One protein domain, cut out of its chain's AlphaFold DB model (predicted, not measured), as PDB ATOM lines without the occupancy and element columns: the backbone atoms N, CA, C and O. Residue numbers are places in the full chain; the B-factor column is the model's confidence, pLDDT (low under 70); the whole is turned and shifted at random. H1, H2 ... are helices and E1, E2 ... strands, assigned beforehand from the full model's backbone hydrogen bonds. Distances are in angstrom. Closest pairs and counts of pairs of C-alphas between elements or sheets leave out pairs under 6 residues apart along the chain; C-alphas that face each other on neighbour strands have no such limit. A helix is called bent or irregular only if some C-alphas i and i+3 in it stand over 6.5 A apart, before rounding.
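This is residues 31 to 96 and 104 to 151 of the 155 residues of an uncharacterized protein of Mytilus galloprovincialis (UniProt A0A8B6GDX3). Helix H4 lies in the middle, with a two-stranded parallel ribbon, E1 and E2, running along one side of it, H1 crossing near its last residues and H3 meeting its first ones. H2 packs on H3 and lies far from the middle, and a long link, residues 50 to 63, joins H1 to H2. The printed part has 114 residues with four named helices and two named strands, in the order H1, H2, H3, E1, H4, E2, and its class is mixed, helices and strands. It is loose, with a radius of gyration of the C-alphas of 16.8 A, and its C-alphas span 51 by 36 by 30 A.

H1, residues 31 to 49, begins at C-alpha 31 at (39.617, -9.276, -4.885) and is 27.8 A long. It is irregular: C-alphas 45 and 48 are 7.3 A apart. H2, residues 64 to 77, is 20.0 A long, and H3, residues 81 to 86, is 8.7 A long. E1, residues 113 to 119, is 19.2 A long. H4, residues 124 to 137, is 19.7 A long and begins at C-alpha 124 at (64.582, -5.994, 11.238). E2, residues 143 to 150, is 20.6 A long and ends at C-alpha 150 at (66.163, -17.567, 6.861).

H1, with residues 39 to 44 alone, touches residues 135 to 137 of H4; the closest C-alphas are those of Tyr 40 and Asn 136, 5.6 A apart. The lines of H1 and H4 are about perpendicular, at 76 degrees. H1 and H2 are apart. H2 touches H3, with Gly 70 and Ile 82 the closest C-alphas at 5.5 A, at a steep tilt of 54 degrees, opposite ways. H3 touches residues 125 to 126 of H4, with Asp 85 and Ser 125 the closest C-alphas at 5.7 A, at a steep tilt of 47 degrees, the same way. E1 and E2 are parallel neighbours, their directions 17 degrees apart; N 117 and O 147 are 2.8 A apart and N 144 and O 113 are 2.9 A apart, both within hydrogen-bond range. E1, H4 and E2 form a strand-helix-strand unit, two parallel strands with a helix between them in the chain, and its crossover is right-handed. The closest C-alphas of H4 and E2 are those of Ala 131 and Val 146, 7.3 A apart. Every O i to N i+4 pair is within hydrogen-bond range in H3 and H4, against 13 of 15 in H1 and 8 of 10 in H2.

The two C-alphas farthest apart are those of Gly 64 and Glu 109, at 52.8 A. Residues 97 to 103 are not printed, and C-alphas 96 and 104 are 15.5 A apart across this cut, which falls in the link from H3 to E1. The link from H1 to H2 is long, with 14 residues. The mean pLDDT of the printed part is 94.5, and no printed residue is under 70.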
ATOM      1  N   GLU A  31      39.647 -10.165  -6.051       88.00
ATOM      2  CA  GLU A  31      39.617  -9.276  -4.885       88.00
ATOM      3  C   GLU A  31      41.013  -9.000  -4.306       88.00
ATOM      4  O   GLU A  31      41.342  -7.857  -3.976       88.00
ATOM      5  N   LEU A  32      41.877 -10.021  -4.222       87.00
ATOM      6  CA  LEU A  32      43.242  -9.857  -3.722       87.00
ATOM      7  C   LEU A  32      44.069  -9.014  -4.694       87.00
ATOM      8  O   LEU A  32      44.826  -8.138  -4.270       87.00
ATOM      9  N   LEU A  33      43.922  -9.250  -5.999       89.19
ATOM     10  CA  LEU A  33      44.603  -8.445  -7.008       89.19
ATOM     11  C   LEU A  33      44.115  -6.989  -6.972       89.19
ATOM     12  O   LEU A  33      44.938  -6.075  -7.032       89.19
ATOM     13  N   ALA A  34      42.811  -6.760  -6.801       92.81
ATOM     14  CA  ALA A  34      42.236  -5.427  -6.638       92.81
ATOM     15  C   ALA A  34      42.793  -4.711  -5.395       92.81
ATOM     16  O   ALA A  34      43.219  -3.558  -5.486       92.81
ATOM     17  N   PHE A  35      42.888  -5.405  -4.257       93.50
ATOM     18  CA  PHE A  35      43.514  -4.871  -3.047       93.50
ATOM     19  C   PHE A  35      44.989  -4.502  -3.273       93.50
ATOM     20  O   PHE A  35      45.427  -3.403  -2.918       93.50
ATOM     21  N   ARG A  36      45.767  -5.387  -3.915       93.81
ATOM     22  CA  ARG A  36      47.185  -5.137  -4.218       93.81
ATOM     23  C   ARG A  36      47.360  -3.951  -5.171       93.81
ATOM     24  O   ARG A  36      48.267  -3.149  -4.950       93.81
ATOM     25  N   LYS A  37      46.486  -3.815  -6.176       95.44
ATOM     26  CA  LYS A  37      46.417  -2.660  -7.087       95.44
ATOM     27  C   LYS A  37      46.124  -1.370  -6.339       95.44
ATOM     28  O   LYS A  37      46.878  -0.417  -6.499       95.44
ATOM     29  N   LYS A  38      45.105  -1.354  -5.475       96.38
ATOM     30  CA  LYS A  38      44.781  -0.182  -4.651       96.38
ATOM     31  C   LYS A  38      45.993   0.268  -3.833       96.38
ATOM     32  O   LYS A  38      46.436   1.400  -3.978       96.38
ATOM     33  N   ARG A  39      46.609  -0.646  -3.077       95.69
ATOM     34  CA  ARG A  39      47.814  -0.354  -2.280       95.69
ATOM     35  C   ARG A  39      48.967   0.197  -3.131       95.69
ATOM     36  O   ARG A  39      49.631   1.144  -2.718       95.69
ATOM     37  N   TYR A  40      49.231  -0.398  -4.297       96.88
ATOM     38  CA  TYR A  40      50.291   0.054  -5.208       96.88
ATOM     39  C   TYR A  40      50.037   1.481  -5.728       96.88
ATOM     40  O   TYR A  40      50.943   2.315  -5.709       96.88
ATOM     41  N   LEU A  41      48.801   1.783  -6.133       97.44
ATOM     42  CA  LEU A  41      48.381   3.109  -6.605       97.44
ATOM     43  C   LEU A  41      48.442   4.153  -5.478       97.44
ATOM     44  O   LEU A  41      48.993   5.240  -5.669       97.44
ATOM     45  N   ASP A  42      47.952   3.810  -4.286       96.56
ATOM     46  CA  ASP A  42      48.009   4.666  -3.096       96.56
ATOM     47  C   ASP A  42      49.466   5.000  -2.732       96.56
ATOM     48  O   ASP A  42      49.806   6.148  -2.432       96.56
ATOM     49  N   TYR A  43      50.371   4.018  -2.826       96.62
ATOM     50  CA  TYR A  43      51.795   4.258  -2.610       96.62
ATOM     51  C   TYR A  43      52.390   5.184  -3.675       96.62
ATOM     52  O   TYR A  43      52.999   6.196  -3.336       96.62
ATOM     53  N   LYS A  44      52.177   4.890  -4.964       95.62
ATOM     54  CA  LYS A  44      52.708   5.698  -6.077       95.62
ATOM     55  C   LYS A  44      52.264   7.159  -6.022       95.62
ATOM     56  O   LYS A  44      53.044   8.045  -6.360       95.62
ATOM     57  N   THR A  45      51.030   7.418  -5.597       96.00
ATOM     58  CA  THR A  45      50.476   8.780  -5.508       96.00
ATOM     59  C   THR A  45      50.929   9.540  -4.260       96.00
ATOM     60  O   THR A  45      50.990  10.774  -4.280       96.00
ATOM     61  N   SER A  46      51.262   8.831  -3.177       94.75
ATOM     62  CA  SER A  46      51.692   9.432  -1.910       94.75
ATOM     63  C   SER A  46      53.211   9.533  -1.751       94.75
ATOM     64  O   SER A  46      53.667  10.395  -1.002       94.75
ATOM     65  N   GLU A  47      54.003   8.722  -2.466       94.94
ATOM     66  CA  GLU A  47      55.460   8.602  -2.299       94.94
ATOM     67  C   GLU A  47      56.171   9.964  -2.313       94.94
ATOM     68  O   GLU A  47      56.900  10.294  -1.380       94.94
ATOM     69  N   SER A  48      55.913  10.813  -3.309       92.56
ATOM     70  CA  SER A  48      56.586  12.116  -3.447       92.56
ATOM     71  C   SER A  48      56.233  13.134  -2.351       92.56
ATOM     72  O   SER A  48      56.991  14.088  -2.124       92.56
ATOM     73  N   LYS A  49      55.100  12.928  -1.668       94.44
ATOM     74  CA  LYS A  49      54.552  13.806  -0.625       94.44
ATOM     75  C   LYS A  49      55.027  13.427   0.778       94.44
ATOM     76  O   LYS A  49      54.799  14.193   1.710       94.44
ATOM     77  N   ARG A  50      55.674  12.270   0.944       94.69
ATOM     78  CA  ARG A  50      56.149  11.806   2.251       94.69
ATOM     79  C   ARG A  50      57.230  12.727   2.817       94.69
ATOM     80  O   ARG A  50      58.077  13.258   2.091       94.69
ATOM     81  N   THR A  51      57.190  12.890   4.132       96.06
ATOM     82  CA  THR A  51      58.124  13.690   4.926       96.06
ATOM     83  C   THR A  51      58.528  12.911   6.175       96.06
ATOM     84  O   THR A  51      57.821  12.000   6.606       96.06
ATOM     85  N   GLY A  52      59.704  13.225   6.715       96.00
ATOM     86  CA  GLY A  52      60.282  12.520   7.856       96.00
ATOM     87  C   GLY A  52      61.747  12.128   7.638       96.00
ATOM     88  O   GLY A  52      62.329  12.438   6.591       96.00
ATOM     89  N   PRO A  53      62.360  11.458   8.628       96.56
ATOM     90  CA  PRO A  53      63.751  11.022   8.560       96.56
ATOM     91  C   PRO A  53      63.997  10.067   7.384       96.56
ATOM     92  O   PRO A  53      63.256   9.105   7.179       96.56
ATOM     93  N   GLY A  54      65.047  10.318   6.599       96.25
ATOM     94  CA  GLY A  54      65.461   9.432   5.503       96.25
ATOM     95  C   GLY A  54      64.595   9.475   4.241       96.25
ATOM     96  O   GLY A  54      64.907   8.778   3.268       96.25
ATOM     97  N   GLU A  55      63.519  10.265   4.240       97.19
ATOM     98  CA  GLU A  55      62.650  10.475   3.083       97.19
ATOM     99  C   GLU A  55      63.411  11.194   1.964       97.19
ATOM    100  O   GLU A  55      64.257  12.060   2.212       97.19
ATOM    101  N   LYS A  56      63.129  10.824   0.713       95.50
ATOM    102  CA  LYS A  56      63.839  11.308  -0.483       95.50
ATOM    103  C   LYS A  56      65.352  11.079  -0.410       95.50
ATOM    104  O   LYS A  56      66.115  11.803  -1.039       95.50
ATOM    105  N   GLY A  57      65.783  10.063   0.342       93.19
ATOM    106  CA  GLY A  57      67.196   9.720   0.505       93.19
ATOM    107  C   GLY A  57      68.001  10.735   1.321       93.19
ATOM    108  O   GLY A  57      69.226  10.684   1.289       93.19
ATOM    109  N   LYS A  58      67.346  11.652   2.046       95.94
ATOM    110  CA  LYS A  58      68.031  12.627   2.904       95.94
ATOM    111  C   LYS A  58      68.769  11.932   4.050       95.94
ATOM    112  O   LYS A  58      68.301  10.920   4.569       95.94
ATOM    113  N   ALA A  59      69.898  12.499   4.468       95.88
ATOM    114  CA  ALA A  59      70.645  11.993   5.614       95.88
ATOM    115  C   ALA A  59      69.808  12.075   6.904       95.88
ATOM    116  O   ALA A  59      69.059  13.031   7.110       95.88
ATOM    117  N   VAL A  60      69.955  11.073   7.772       96.38
ATOM    118  CA  VAL A  60      69.441  11.101   9.146       96.38
ATOM    119  C   VAL A  60      70.604  11.447  10.058       96.38
ATOM    120  O   VAL A  60      71.578  10.697  10.121       96.38
ATOM    121  N   ILE A  61      70.511  12.589  10.733       95.06
ATOM    122  CA  ILE A  61      71.528  13.051  11.676       95.06
ATOM    123  C   ILE A  61      71.064  12.675  13.082       95.06
ATOM    124  O   ILE A  61      69.943  12.997  13.468       95.06
ATOM    125  N   LEU A  62      71.908  11.944  13.809       95.38
ATOM    126  CA  LEU A  62      71.683  11.594  15.211       95.38
ATOM    127  C   LEU A  62      72.434  12.580  16.108       95.38
ATOM    128  O   LEU A  62      73.558  12.973  15.785       95.38
ATOM    129  N   GLU A  63      71.847  12.922  17.252       95.19
ATOM    130  CA  GLU A  63      72.411  13.863  18.225       95.19
ATOM    131  C   GLU A  63      72.394  13.271  19.643       95.19
ATOM    132  O   GLU A  63      71.674  12.311  19.925       95.19
ATOM    133  N   GLY A  64      73.226  13.820  20.533       95.75
ATOM    134  CA  GLY A  64      73.274  13.440  21.947       95.75
ATOM    135  C   GLY A  64      73.503  11.943  22.190       95.75
ATOM    136  O   GLY A  64      74.393  11.324  21.601       95.75
ATOM    137  N   GLU A  65      72.687  11.366  23.071       94.81
ATOM    138  CA  GLU A  65      72.769   9.954  23.462       94.81
ATOM    139  C   GLU A  65      72.514   8.997  22.293       94.81
ATOM    140  O   GLU A  65      73.168   7.958  22.193       94.81
ATOM    141  N   GLU A  66      71.625   9.355  21.360       94.44
ATOM    142  CA  GLU A  66      71.322   8.516  20.195       94.44
ATOM    143  C   GLU A  66      72.520   8.397  19.259       94.44
ATOM    144  O   GLU A  66      72.753   7.331  18.686       94.44
ATOM    145  N   LYS A  67      73.306   9.471  19.120       95.69
ATOM    146  CA  LYS A  67      74.552   9.436  18.353       95.69
ATOM    147  C   LYS A  67      75.557   8.485  18.998       95.69
ATOM    148  O   LYS A  67      76.083   7.613  18.311       95.69
ATOM    149  N   ALA A  68      75.771   8.609  20.308       95.44
ATOM    150  CA  ALA A  68      76.693   7.743  21.043       95.44
ATOM    151  C   ALA A  68      76.266   6.264  20.980       95.44
ATOM    152  O   ALA A  68      77.092   5.375  20.754       95.44
ATOM    153  N   LEU A  69      74.963   5.990  21.115       94.69
ATOM    154  CA  LEU A  69      74.406   4.647  20.979       94.69
ATOM    155  C   LEU A  69      74.548   4.112  19.549       94.69
ATOM    156  O   LEU A  69      74.958   2.968  19.358       94.69
ATOM    157  N   GLY A  70      74.255   4.946  18.549       93.81
ATOM    158  CA  GLY A  70      74.411   4.619  17.136       93.81
ATOM    159  C   GLY A  70      75.853   4.259  16.785       93.81
ATOM    160  O   GLY A  70      76.077   3.234  16.155       93.81
ATOM    161  N   GLU A  71      76.835   5.032  17.252       93.62
ATOM    162  CA  GLU A  71      78.267   4.751  17.056       93.62
ATOM    163  C   GLU A  71      78.711   3.453  17.745       93.62
ATOM    164  O   GLU A  71      79.507   2.691  17.189       93.62
ATOM    165  N   LYS A  72      78.176   3.161  18.938       93.56
ATOM    166  CA  LYS A  72      78.440   1.902  19.646       93.56
ATOM    167  C   LYS A  72      77.887   0.700  18.879       93.56
ATOM    168  O   LYS A  72      78.599  -0.285  18.704       93.56
ATOM    169  N   LEU A  73      76.635   0.778  18.424       90.69
ATOM    170  CA  LEU A  73      75.982  -0.298  17.675       90.69
ATOM    171  C   LEU A  73      76.574  -0.464  16.275       90.69
ATOM    172  O   LEU A  73      76.736  -1.591  15.820       90.69
ATOM    173  N   TYR A  74      76.995   0.628  15.632       90.62
ATOM    174  CA  TYR A  74      77.642   0.596  14.321       90.62
ATOM    175  C   TYR A  74      78.878  -0.308  14.305       90.62
ATOM    176  O   TYR A  74      79.086  -1.055  13.356       90.62
ATOM    177  N   LYS A  75      79.671  -0.305  15.384       88.50
ATOM    178  CA  LYS A  75      80.852  -1.176  15.512       88.50
ATOM    179  C   LYS A  75      80.509  -2.667  15.566       88.50
ATOM    180  O   LYS A  75      81.352  -3.480  15.212       88.50
ATOM    181  N   LYS A  76      79.310  -3.017  16.037       82.94
ATOM    182  CA  LYS A  76      78.845  -4.405  16.148       82.94
ATOM    183  C   LYS A  76      78.141  -4.871  14.873       82.94
ATOM    184  O   LYS A  76      78.327  -6.001  14.448       82.94
ATOM    185  N   GLU A  77      77.352  -3.989  14.271       80.62
ATOM    186  CA  GLU A  77      76.392  -4.321  13.209       80.62
ATOM    187  C   GLU A  77      76.851  -3.868  11.818       80.62
ATOM    188  O   GLU A  77      76.124  -4.041  10.846       80.62
ATOM    189  N   ALA A  78      78.015  -3.213  11.725       86.88
ATOM    190  CA  ALA A  78      78.542  -2.548  10.526       86.88
ATOM    191  C   ALA A  78      77.586  -1.509   9.893       86.88
ATOM    192  O   ALA A  78      77.783  -1.051   8.765       86.88
ATOM    193  N   PHE A  79      76.544  -1.113  10.625       90.00
ATOM    194  CA  PHE A  79      75.460  -0.267  10.151       90.00
ATOM    195  C   PHE A  79      74.748   0.432  11.318       90.00
ATOM    196  O   PHE A  79      74.707  -0.057  12.446       90.00
ATOM    197  N   ASN A  80      74.191   1.620  11.057       94.12
ATOM    198  CA  ASN A  80      73.544   2.431  12.083       94.12
ATOM    199  C   ASN A  80      72.064   2.044  12.233       94.12
ATOM    200  O   ASN A  80      71.182   2.644  11.611       94.12
ATOM    201  N   ILE A  81      71.810   1.050  13.089       93.62
ATOM    202  CA  ILE A  81      70.459   0.565  13.407       93.62
ATOM    203  C   ILE A  81      69.571   1.694  13.944       93.62
ATOM    204  O   ILE A  81      68.447   1.839  13.479       93.62
ATOM    205  N   ILE A  82      70.087   2.556  14.828       95.56
ATOM    206  CA  ILE A  82      69.311   3.664  15.419       95.56
ATOM    207  C   ILE A  82      68.788   4.612  14.339       95.56
ATOM    208  O   ILE A  82      67.613   4.984  14.332       95.56
ATOM    209  N   ALA A  83      69.648   4.984  13.389       96.06
ATOM    210  CA  ALA A  83      69.234   5.800  12.258       96.06
ATOM    211  C   ALA A  83      68.216   5.059  11.382       96.06
ATOM    212  O   ALA A  83      67.221   5.648  10.975       96.06
ATOM    213  N   SER A  84      68.432   3.772  11.107       96.06
ATOM    214  CA  SER A  84      67.517   2.976  10.288       96.06
ATOM    215  C   SER A  84      66.134   2.808  10.899       96.06
ATOM    216  O   SER A  84      65.141   2.946  10.184       96.06
ATOM    217  N   ASP A  85      66.042   2.558  12.197       95.38
ATOM    218  CA  ASP A  85      64.768   2.356  12.887       95.38
ATOM    219  C   ASP A  85      63.907   3.627  12.866       95.38
ATOM    220  O   ASP A  85      62.681   3.553  12.807       95.38
ATOM    221  N   LYS A  86      64.539   4.808  12.799       95.94
ATOM    222  CA  LYS A  86      63.851   6.096  12.597       95.94
ATOM    223  C   LYS A  86      63.340   6.301  11.171       95.94
ATOM    224  O   LYS A  86      62.437   7.108  10.949       95.94
ATOM    225  N   ILE A  87      63.924   5.625  10.186       97.56
ATOM    226  CA  ILE A  87      63.511   5.750   8.788       97.56
ATOM    227  C   ILE A  87      62.262   4.896   8.569       97.56
ATOM    228  O   ILE A  87      62.218   3.718   8.926       97.56
ATOM    229  N   SER A  88      61.258   5.445   7.887       97.25
ATOM    230  CA  SER A  88      60.040   4.698   7.560       97.25
ATOM    231  C   SER A  88      60.329   3.471   6.682       97.25
ATOM    232  O   SER A  88      61.065   3.557   5.692       97.25
ATOM    233  N   LEU A  89      59.692   2.329   6.973       97.00
ATOM    234  CA  LEU A  89      59.730   1.140   6.100       97.00
ATOM    235  C   LEU A  89      59.239   1.449   4.676       97.00
ATOM    236  O   LEU A  89      59.652   0.811   3.713       97.00
ATOM    237  N   GLN A  90      58.389   2.469   4.541       95.88
ATOM    238  CA  GLN A  90      57.779   2.895   3.286       95.88
ATOM    239  C   GLN A  90      58.378   4.202   2.749       95.88
ATOM    240  O   GLN A  90      57.717   4.898   1.976       95.88
ATOM    241  N   ARG A  91      59.614   4.547   3.146       96.75
ATOM    242  CA  ARG A  91      60.263   5.798   2.730       96.75
ATOM    243  C   ARG A  91      60.231   6.003   1.216       96.75
ATOM    244  O   ARG A  91      60.402   5.059   0.437       96.75
ATOM    245  N   SER A  92      60.075   7.250   0.815       96.75
ATOM    246  CA  SER A  92      60.295   7.738  -0.535       96.75
ATOM    247  C   SER A  92      61.780   7.733  -0.877       96.75
ATOM    248  O   SER A  92      62.645   7.998  -0.036       96.75
ATOM    249  N   VAL A  93      62.075   7.418  -2.133       94.81
ATOM    250  CA  VAL A  93      63.432   7.366  -2.681       94.81
ATOM    251  C   VAL A  93      63.456   8.266  -3.918       94.81
ATOM    252  O   VAL A  93      62.494   8.241  -4.689       94.81
ATOM    253  N   PRO A  94      64.491   9.103  -4.105       94.19
ATOM    254  CA  PRO A  94      64.562   9.972  -5.266       94.19
ATOM    255  C   PRO A  94      64.802   9.134  -6.525       94.19
ATOM    256  O   PRO A  94      65.537   8.147  -6.501       94.19
ATOM    257  N   ASP A  95      64.189   9.538  -7.635       93.56
ATOM    258  CA  ASP A  95      64.455   8.923  -8.931       93.56
ATOM    259  C   ASP A  95      65.750   9.502  -9.511       93.56
ATOM    260  O   ASP A  95      65.753  10.613 -10.040       93.56
ATOM    261  N   VAL A  96      66.847   8.758  -9.367       94.44
ATOM    262  CA  VAL A  96      68.186   9.133  -9.859       94.44
ATOM    263  C   VAL A  96      68.512   8.528 -11.228       94.44
ATOM    264  O   VAL A  96      69.652   8.604 -11.680       94.44
ATOM    265  N   ILE A 104      61.696   4.393 -22.127       95.50
ATOM    266  CA  ILE A 104      61.789   2.980 -22.513       95.50
ATOM    267  C   ILE A 104      60.391   2.356 -22.468       95.50
ATOM    268  O   ILE A 104      59.700   2.409 -21.449       95.50
ATOM    269  N   LYS A 105      59.984   1.739 -23.580       94.88
ATOM    270  CA  LYS A 105      58.719   1.011 -23.695       94.88
ATOM    271  C   LYS A 105      58.975  -0.484 -23.561       94.88
ATOM    272  O   LYS A 105      59.825  -1.031 -24.256       94.88
ATOM    273  N   TYR A 106      58.201  -1.127 -22.700       93.56
ATOM    274  CA  TYR A 106      58.221  -2.574 -22.508       93.56
ATOM    275  C   TYR A 106      56.958  -3.199 -23.121       93.56
ATOM    276  O   TYR A 106      55.941  -2.503 -23.248       93.56
ATOM    277  N   PRO A 107      56.988  -4.491 -23.495       93.56
ATOM    278  CA  PRO A 107      55.782  -5.235 -23.841       93.56
ATOM    279  C   PRO A 107      54.732  -5.158 -22.726       93.56
ATOM    280  O   PRO A 107      55.070  -5.063 -21.546       93.56
ATOM    281  N   LYS A 108      53.448  -5.210 -23.100       87.50
ATOM    282  CA  LYS A 108      52.340  -5.200 -22.128       87.50
ATOM    283  C   LYS A 108      52.259  -6.484 -21.308       87.50
ATOM    284  O   LYS A 108      51.726  -6.459 -20.209       87.50
ATOM    285  N   GLU A 109      52.753  -7.584 -21.860       90.44
ATOM    286  CA  GLU A 109      52.740  -8.893 -21.224       90.44
ATOM    287  C   GLU A 109      54.163  -9.225 -20.795       90.44
ATOM    288  O   GLU A 109      55.044  -9.460 -21.622       90.44
ATOM    289  N   LEU A 110      54.388  -9.187 -19.485       93.12
ATOM    290  CA  LEU A 110      55.636  -9.596 -18.860       93.12
ATOM    291  C   LEU A 110      55.378 -10.837 -18.001       93.12
ATOM    292  O   LEU A 110      54.286 -10.975 -17.439       93.12
ATOM    293  N   PRO A 111      56.365 -11.740 -17.875       94.62
ATOM    294  CA  PRO A 111      56.247 -12.870 -16.971       94.62
ATOM    295  C   PRO A 111      56.140 -12.387 -15.522       94.62
ATOM    296  O   PRO A 111      56.706 -11.362 -15.136       94.62
ATOM    297  N   THR A 112      55.438 -13.160 -14.701       94.00
ATOM    298  CA  THR A 112      55.444 -12.952 -13.254       94.00
ATOM    299  C   THR A 112      56.795 -13.347 -12.658       94.00
ATOM    300  O   THR A 112      57.418 -14.299 -13.125       94.00
ATOM    301  N   ALA A 113      57.208 -12.679 -11.587       95.19
ATOM    302  CA  ALA A 113      58.439 -12.953 -10.859       95.19
ATOM    303  C   ALA A 113      58.151 -13.245  -9.376       95.19
ATOM    304  O   ALA A 113      57.340 -12.559  -8.745       95.19
ATOM    305  N   SER A 114      58.853 -14.234  -8.822       96.44
ATOM    306  CA  SER A 114      58.962 -14.456  -7.375       96.44
ATOM    307  C   SER A 114      60.244 -13.797  -6.876       96.44
ATOM    308  O   SER A 114      61.306 -13.981  -7.470       96.44
ATOM    309  N   VAL A 115      60.157 -13.027  -5.794       97.62
ATOM    310  CA  VAL A 115      61.321 -12.370  -5.188       97.62
ATOM    311  C   VAL A 115      61.717 -13.138  -3.937       97.62
ATOM    312  O   VAL A 115      60.942 -13.213  -2.989       97.62
ATOM    313  N   ILE A 116      62.920 -13.703  -3.931       97.75
ATOM    314  CA  ILE A 116      63.473 -14.432  -2.786       97.75
ATOM    315  C   ILE A 116      64.504 -13.529  -2.111       97.75
ATOM    316  O   ILE A 116      65.456 -13.088  -2.751       97.75
ATOM    317  N   ILE A 117      64.297 -13.236  -0.831       98.00
ATOM    318  CA  ILE A 117      65.205 -12.454   0.009       98.00
ATOM    319  C   ILE A 117      65.783 -13.416   1.040       98.00
ATOM    320  O   ILE A 117      65.070 -13.862   1.936       98.00
ATOM    321  N   ILE A 118      67.059 -13.746   0.885       97.25
ATOM    322  CA  ILE A 118      67.798 -14.576   1.836       97.25
ATOM    323  C   ILE A 118      68.377 -13.653   2.905       97.25
ATOM    324  O   ILE A 118      68.931 -12.606   2.564       97.25
ATOM    325  N   PHE A 119      68.228 -14.012   4.175       95.69
ATOM    326  CA  PHE A 119      68.775 -13.244   5.285       95.69
ATOM    327  C   PHE A 119      69.395 -14.164   6.337       95.69
ATOM    328  O   PHE A 119      68.922 -15.274   6.555       95.69
ATOM    329  N   HIS A 120      70.440 -13.668   6.993       94.31
ATOM    330  CA  HIS A 120      71.071 -14.290   8.152       94.31
ATOM    331  C   HIS A 120      71.422 -13.175   9.134       94.31
ATOM    332  O   HIS A 120      72.202 -12.286   8.791       94.31
ATOM    333  N   ASN A 121      70.819 -13.181  10.324       90.62
ATOM    334  CA  ASN A 121      71.064 -12.186  11.381       90.62
ATOM    335  C   ASN A 121      70.867 -10.708  10.980       90.62
ATOM    336  O   ASN A 121      71.360  -9.799  11.659       90.62
ATOM    337  N   GLU A 122      70.126 -10.462   9.901       89.94
ATOM    338  CA  GLU A 122      69.850  -9.124   9.383       89.94
ATOM    339  C   GLU A 122      69.001  -8.318  10.375       89.94
ATOM    340  O   GLU A 122      68.090  -8.839  11.026       89.94
ATOM    341  N   ALA A 123      69.258  -7.013  10.478       90.94
ATOM    342  CA  ALA A 123      68.425  -6.155  11.309       90.94
ATOM    343  C   ALA A 123      66.994  -6.056  10.741       90.94
ATOM    344  O   ALA A 123      66.771  -5.946   9.533       90.94
ATOM    345  N   TRP A 124      65.997  -6.018  11.629       91.88
ATOM    346  CA  TRP A 124      64.582  -5.994  11.238       91.88
ATOM    347  C   TRP A 124      64.224  -4.821  10.323       91.88
ATOM    348  O   TRP A 124      63.490  -4.989   9.347       91.88
ATOM    349  N   SER A 125      64.732  -3.622  10.617       95.19
ATOM    350  CA  SER A 125      64.373  -2.425   9.859       95.19
ATOM    351  C   SER A 125      64.852  -2.444   8.398       95.19
ATOM    352  O   SER A 125      64.010  -2.200   7.530       95.19
ATOM    353  N   PRO A 126      66.119  -2.749   8.044       94.25
ATOM    354  CA  PRO A 126      66.521  -2.891   6.641       94.25
ATOM    355  C   PRO A 126      65.866  -4.090   5.934       94.25
ATOM    356  O   PRO A 126      65.439  -3.930   4.784       94.25
ATOM    357  N   LEU A 127      65.692  -5.236   6.607       95.69
ATOM    358  CA  LEU A 127      65.029  -6.412   6.028       95.69
ATOM    359  C   LEU A 127      63.585  -6.095   5.613       95.69
ATOM    360  O   LEU A 127      63.202  -6.237   4.447       95.69
ATOM    361  N   LEU A 128      62.784  -5.576   6.548       97.31
ATOM    362  CA  LEU A 128      61.391  -5.226   6.279       97.31
ATOM    363  C   LEU A 128      61.277  -4.074   5.280       97.31
ATOM    364  O   LEU A 128      60.382  -4.081   4.439       97.31
ATOM    365  N   ARG A 129      62.189  -3.098   5.309       97.38
ATOM    366  CA  ARG A 129      62.204  -1.999   4.330       97.38
ATOM    367  C   ARG A 129      62.469  -2.509   2.915       97.38
ATOM    368  O   ARG A 129      61.890  -1.983   1.964       97.38
ATOM    369  N   THR A 130      63.287  -3.549   2.776       97.69
ATOM    370  CA  THR A 130      63.520  -4.237   1.499       97.69
ATOM    371  C   THR A 130      62.242  -4.918   1.016       97.69
ATOM    372  O   THR A 130      61.783  -4.630  -0.092       97.69
ATOM    373  N   ALA A 131      61.597  -5.718   1.868       97.88
ATOM    374  CA  ALA A 131      60.329  -6.373   1.543       97.88
ATOM    375  C   ALA A 131      59.226  -5.359   1.170       97.88
ATOM    376  O   ALA A 131      58.575  -5.487   0.131       97.88
ATOM    377  N   HIS A 132      59.069  -4.289   1.956       97.31
ATOM    378  CA  HIS A 132      58.134  -3.201   1.662       97.31
ATOM    379  C   HIS A 132      58.448  -2.514   0.333       97.31
ATOM    380  O   HIS A 132      57.524  -2.211  -0.418       97.31
ATOM    381  N   SER A 133      59.724  -2.279   0.012       97.44
ATOM    382  CA  SER A 133      60.123  -1.668  -1.258       97.44
ATOM    383  C   SER A 133      59.714  -2.527  -2.453       97.44
ATOM    384  O   SER A 133      59.093  -2.011  -3.384       97.44
ATOM    385  N   VAL A 134      59.983  -3.837  -2.398       97.94
ATOM    386  CA  VAL A 134      59.574  -4.800  -3.433       97.94
ATOM    387  C   VAL A 134      58.062  -4.745  -3.631       97.94
ATOM    388  O   VAL A 134      57.583  -4.556  -4.749       97.94
ATOM    389  N   VAL A 135      57.307  -4.829  -2.537       96.75
ATOM    390  CA  VAL A 135      55.841  -4.853  -2.555       96.75
ATOM    391  C   VAL A 135      55.250  -3.521  -3.040       96.75
ATOM    392  O   VAL A 135      54.253  -3.509  -3.765       96.75
ATOM    393  N   ASN A 136      55.838  -2.383  -2.675       96.56
ATOM    394  CA  ASN A 136      55.330  -1.048  -3.000       96.56
ATOM    395  C   ASN A 136      55.730  -0.543  -4.392       96.56
ATOM    396  O   ASN A 136      55.018   0.287  -4.954       96.56
ATOM    397  N   ARG A 137      56.844  -1.019  -4.961       96.62
ATOM    398  CA  ARG A 137      57.373  -0.511  -6.240       96.62
ATOM    399  C   ARG A 137      57.224  -1.475  -7.414       96.62
ATOM    400  O   ARG A 137      57.381  -1.026  -8.548       96.62
ATOM    401  N   SER A 138      56.870  -2.734  -7.166       96.62
ATOM    402  CA  SER A 138      56.589  -3.714  -8.223       96.62
ATOM    403  C   SER A 138      55.104  -3.701  -8.604       96.62
ATOM    404  O   SER A 138      54.259  -3.770  -7.703       96.62
ATOM    405  N   PRO A 139      54.758  -3.646  -9.905       95.38
ATOM    406  CA  PRO A 139      53.375  -3.781 -10.348       95.38
ATOM    407  C   PRO A 139      52.751  -5.105  -9.853       95.38
ATOM    408  O   PRO A 139      53.374  -6.164 -10.003       95.38
ATOM    409  N   PRO A 140      51.552  -5.078  -9.240       94.25
ATOM    410  CA  PRO A 140      50.913  -6.256  -8.645       94.25
ATOM    411  C   PRO A 140      50.649  -7.420  -9.596       94.25
ATOM    412  O   PRO A 140      50.523  -8.551  -9.137       94.25
ATOM    413  N   GLU A 141      50.542  -7.143 -10.891       91.88
ATOM    414  CA  GLU A 141      50.293  -8.127 -11.943       91.88
ATOM    415  C   GLU A 141      51.516  -9.017 -12.179       91.88
ATOM    416  O   GLU A 141      51.365 -10.174 -12.557       91.88
ATOM    417  N   TYR A 142      52.716  -8.484 -11.927       93.69
ATOM    418  CA  TYR A 142      53.979  -9.177 -12.173       93.69
ATOM    419  C   TYR A 142      54.611  -9.733 -10.900       93.69
ATOM    420  O   TYR A 142      55.389 -10.675 -10.975       93.69
ATOM    421  N   LEU A 143      54.291  -9.194  -9.722       94.56
ATOM    422  CA  LEU A 143      54.827  -9.720  -8.467       94.56
ATOM    423  C   LEU A 143      54.020 -10.946  -8.017       94.56
ATOM    424  O   LEU A 143      52.927 -10.800  -7.472       94.56
ATOM    425  N   TYR A 144      54.563 -12.150  -8.193       92.62
ATOM    426  CA  TYR A 144      53.890 -13.376  -7.761       92.62
ATOM    427  C   TYR A 144      53.890 -13.486  -6.232       92.62
ATOM    428  O   TYR A 144      52.831 -13.428  -5.599       92.62
ATOM    429  N   GLU A 145      55.082 -13.524  -5.641       93.31
ATOM    430  CA  GLU A 145      55.299 -13.686  -4.205       93.31
ATOM    431  C   GLU A 145      56.611 -13.037  -3.753       93.31
ATOM    432  O   GLU A 145      57.495 -12.748  -4.565       93.31
ATOM    433  N   VAL A 146      56.721 -12.815  -2.444       96.19
ATOM    434  CA  VAL A 146      57.967 -12.433  -1.777       96.19
ATOM    435  C   VAL A 146      58.243 -13.485  -0.712       96.19
ATOM    436  O   VAL A 146      57.441 -13.651   0.203       96.19
ATOM    437  N   ILE A 147      59.355 -14.198  -0.852       96.38
ATOM    438  CA  ILE A 147      59.782 -15.256   0.063       96.38
ATOM    439  C   ILE A 147      60.942 -14.704   0.882       96.38
ATOM    440  O   ILE A 147      61.960 -14.310   0.318       96.38
ATOM    441  N   LEU A 148      60.785 -14.675   2.204       97.12
ATOM    442  CA  LEU A 148      61.886 -14.419   3.128       97.12
ATOM    443  C   LEU A 148      62.460 -15.773   3.541       97.12
ATOM    444  O   LEU A 148      61.743 -16.579   4.134       97.12
ATOM    445  N   LEU A 149      63.712 -16.033   3.177       97.31
ATOM    446  CA  LEU A 149      64.409 -17.275   3.486       97.31
ATOM    447  C   LEU A 149      65.441 -17.010   4.580       97.31
ATOM    448  O   LEU A 149      66.395 -16.269   4.356       97.31
ATOM    449  N   ASP A 150      65.227 -17.616   5.741       97.06
ATOM    450  CA  ASP A 150      66.163 -17.567   6.861       97.06
ATOM    451  C   ASP A 150      67.276 -18.600   6.655       97.06
ATOM    452  O   ASP A 150      67.010 -19.804   6.596       97.06
ATOM    453  N   ASP A 151      68.514 -18.128   6.539       96.62
ATOM    454  CA  ASP A 151      69.714 -18.957   6.454       96.62
ATOM    455  C   ASP A 151      70.287 -19.199   7.856       96.62
ATOM    456  O   ASP A 151      71.379 -18.752   8.195       96.62
TER     457      ASP A 151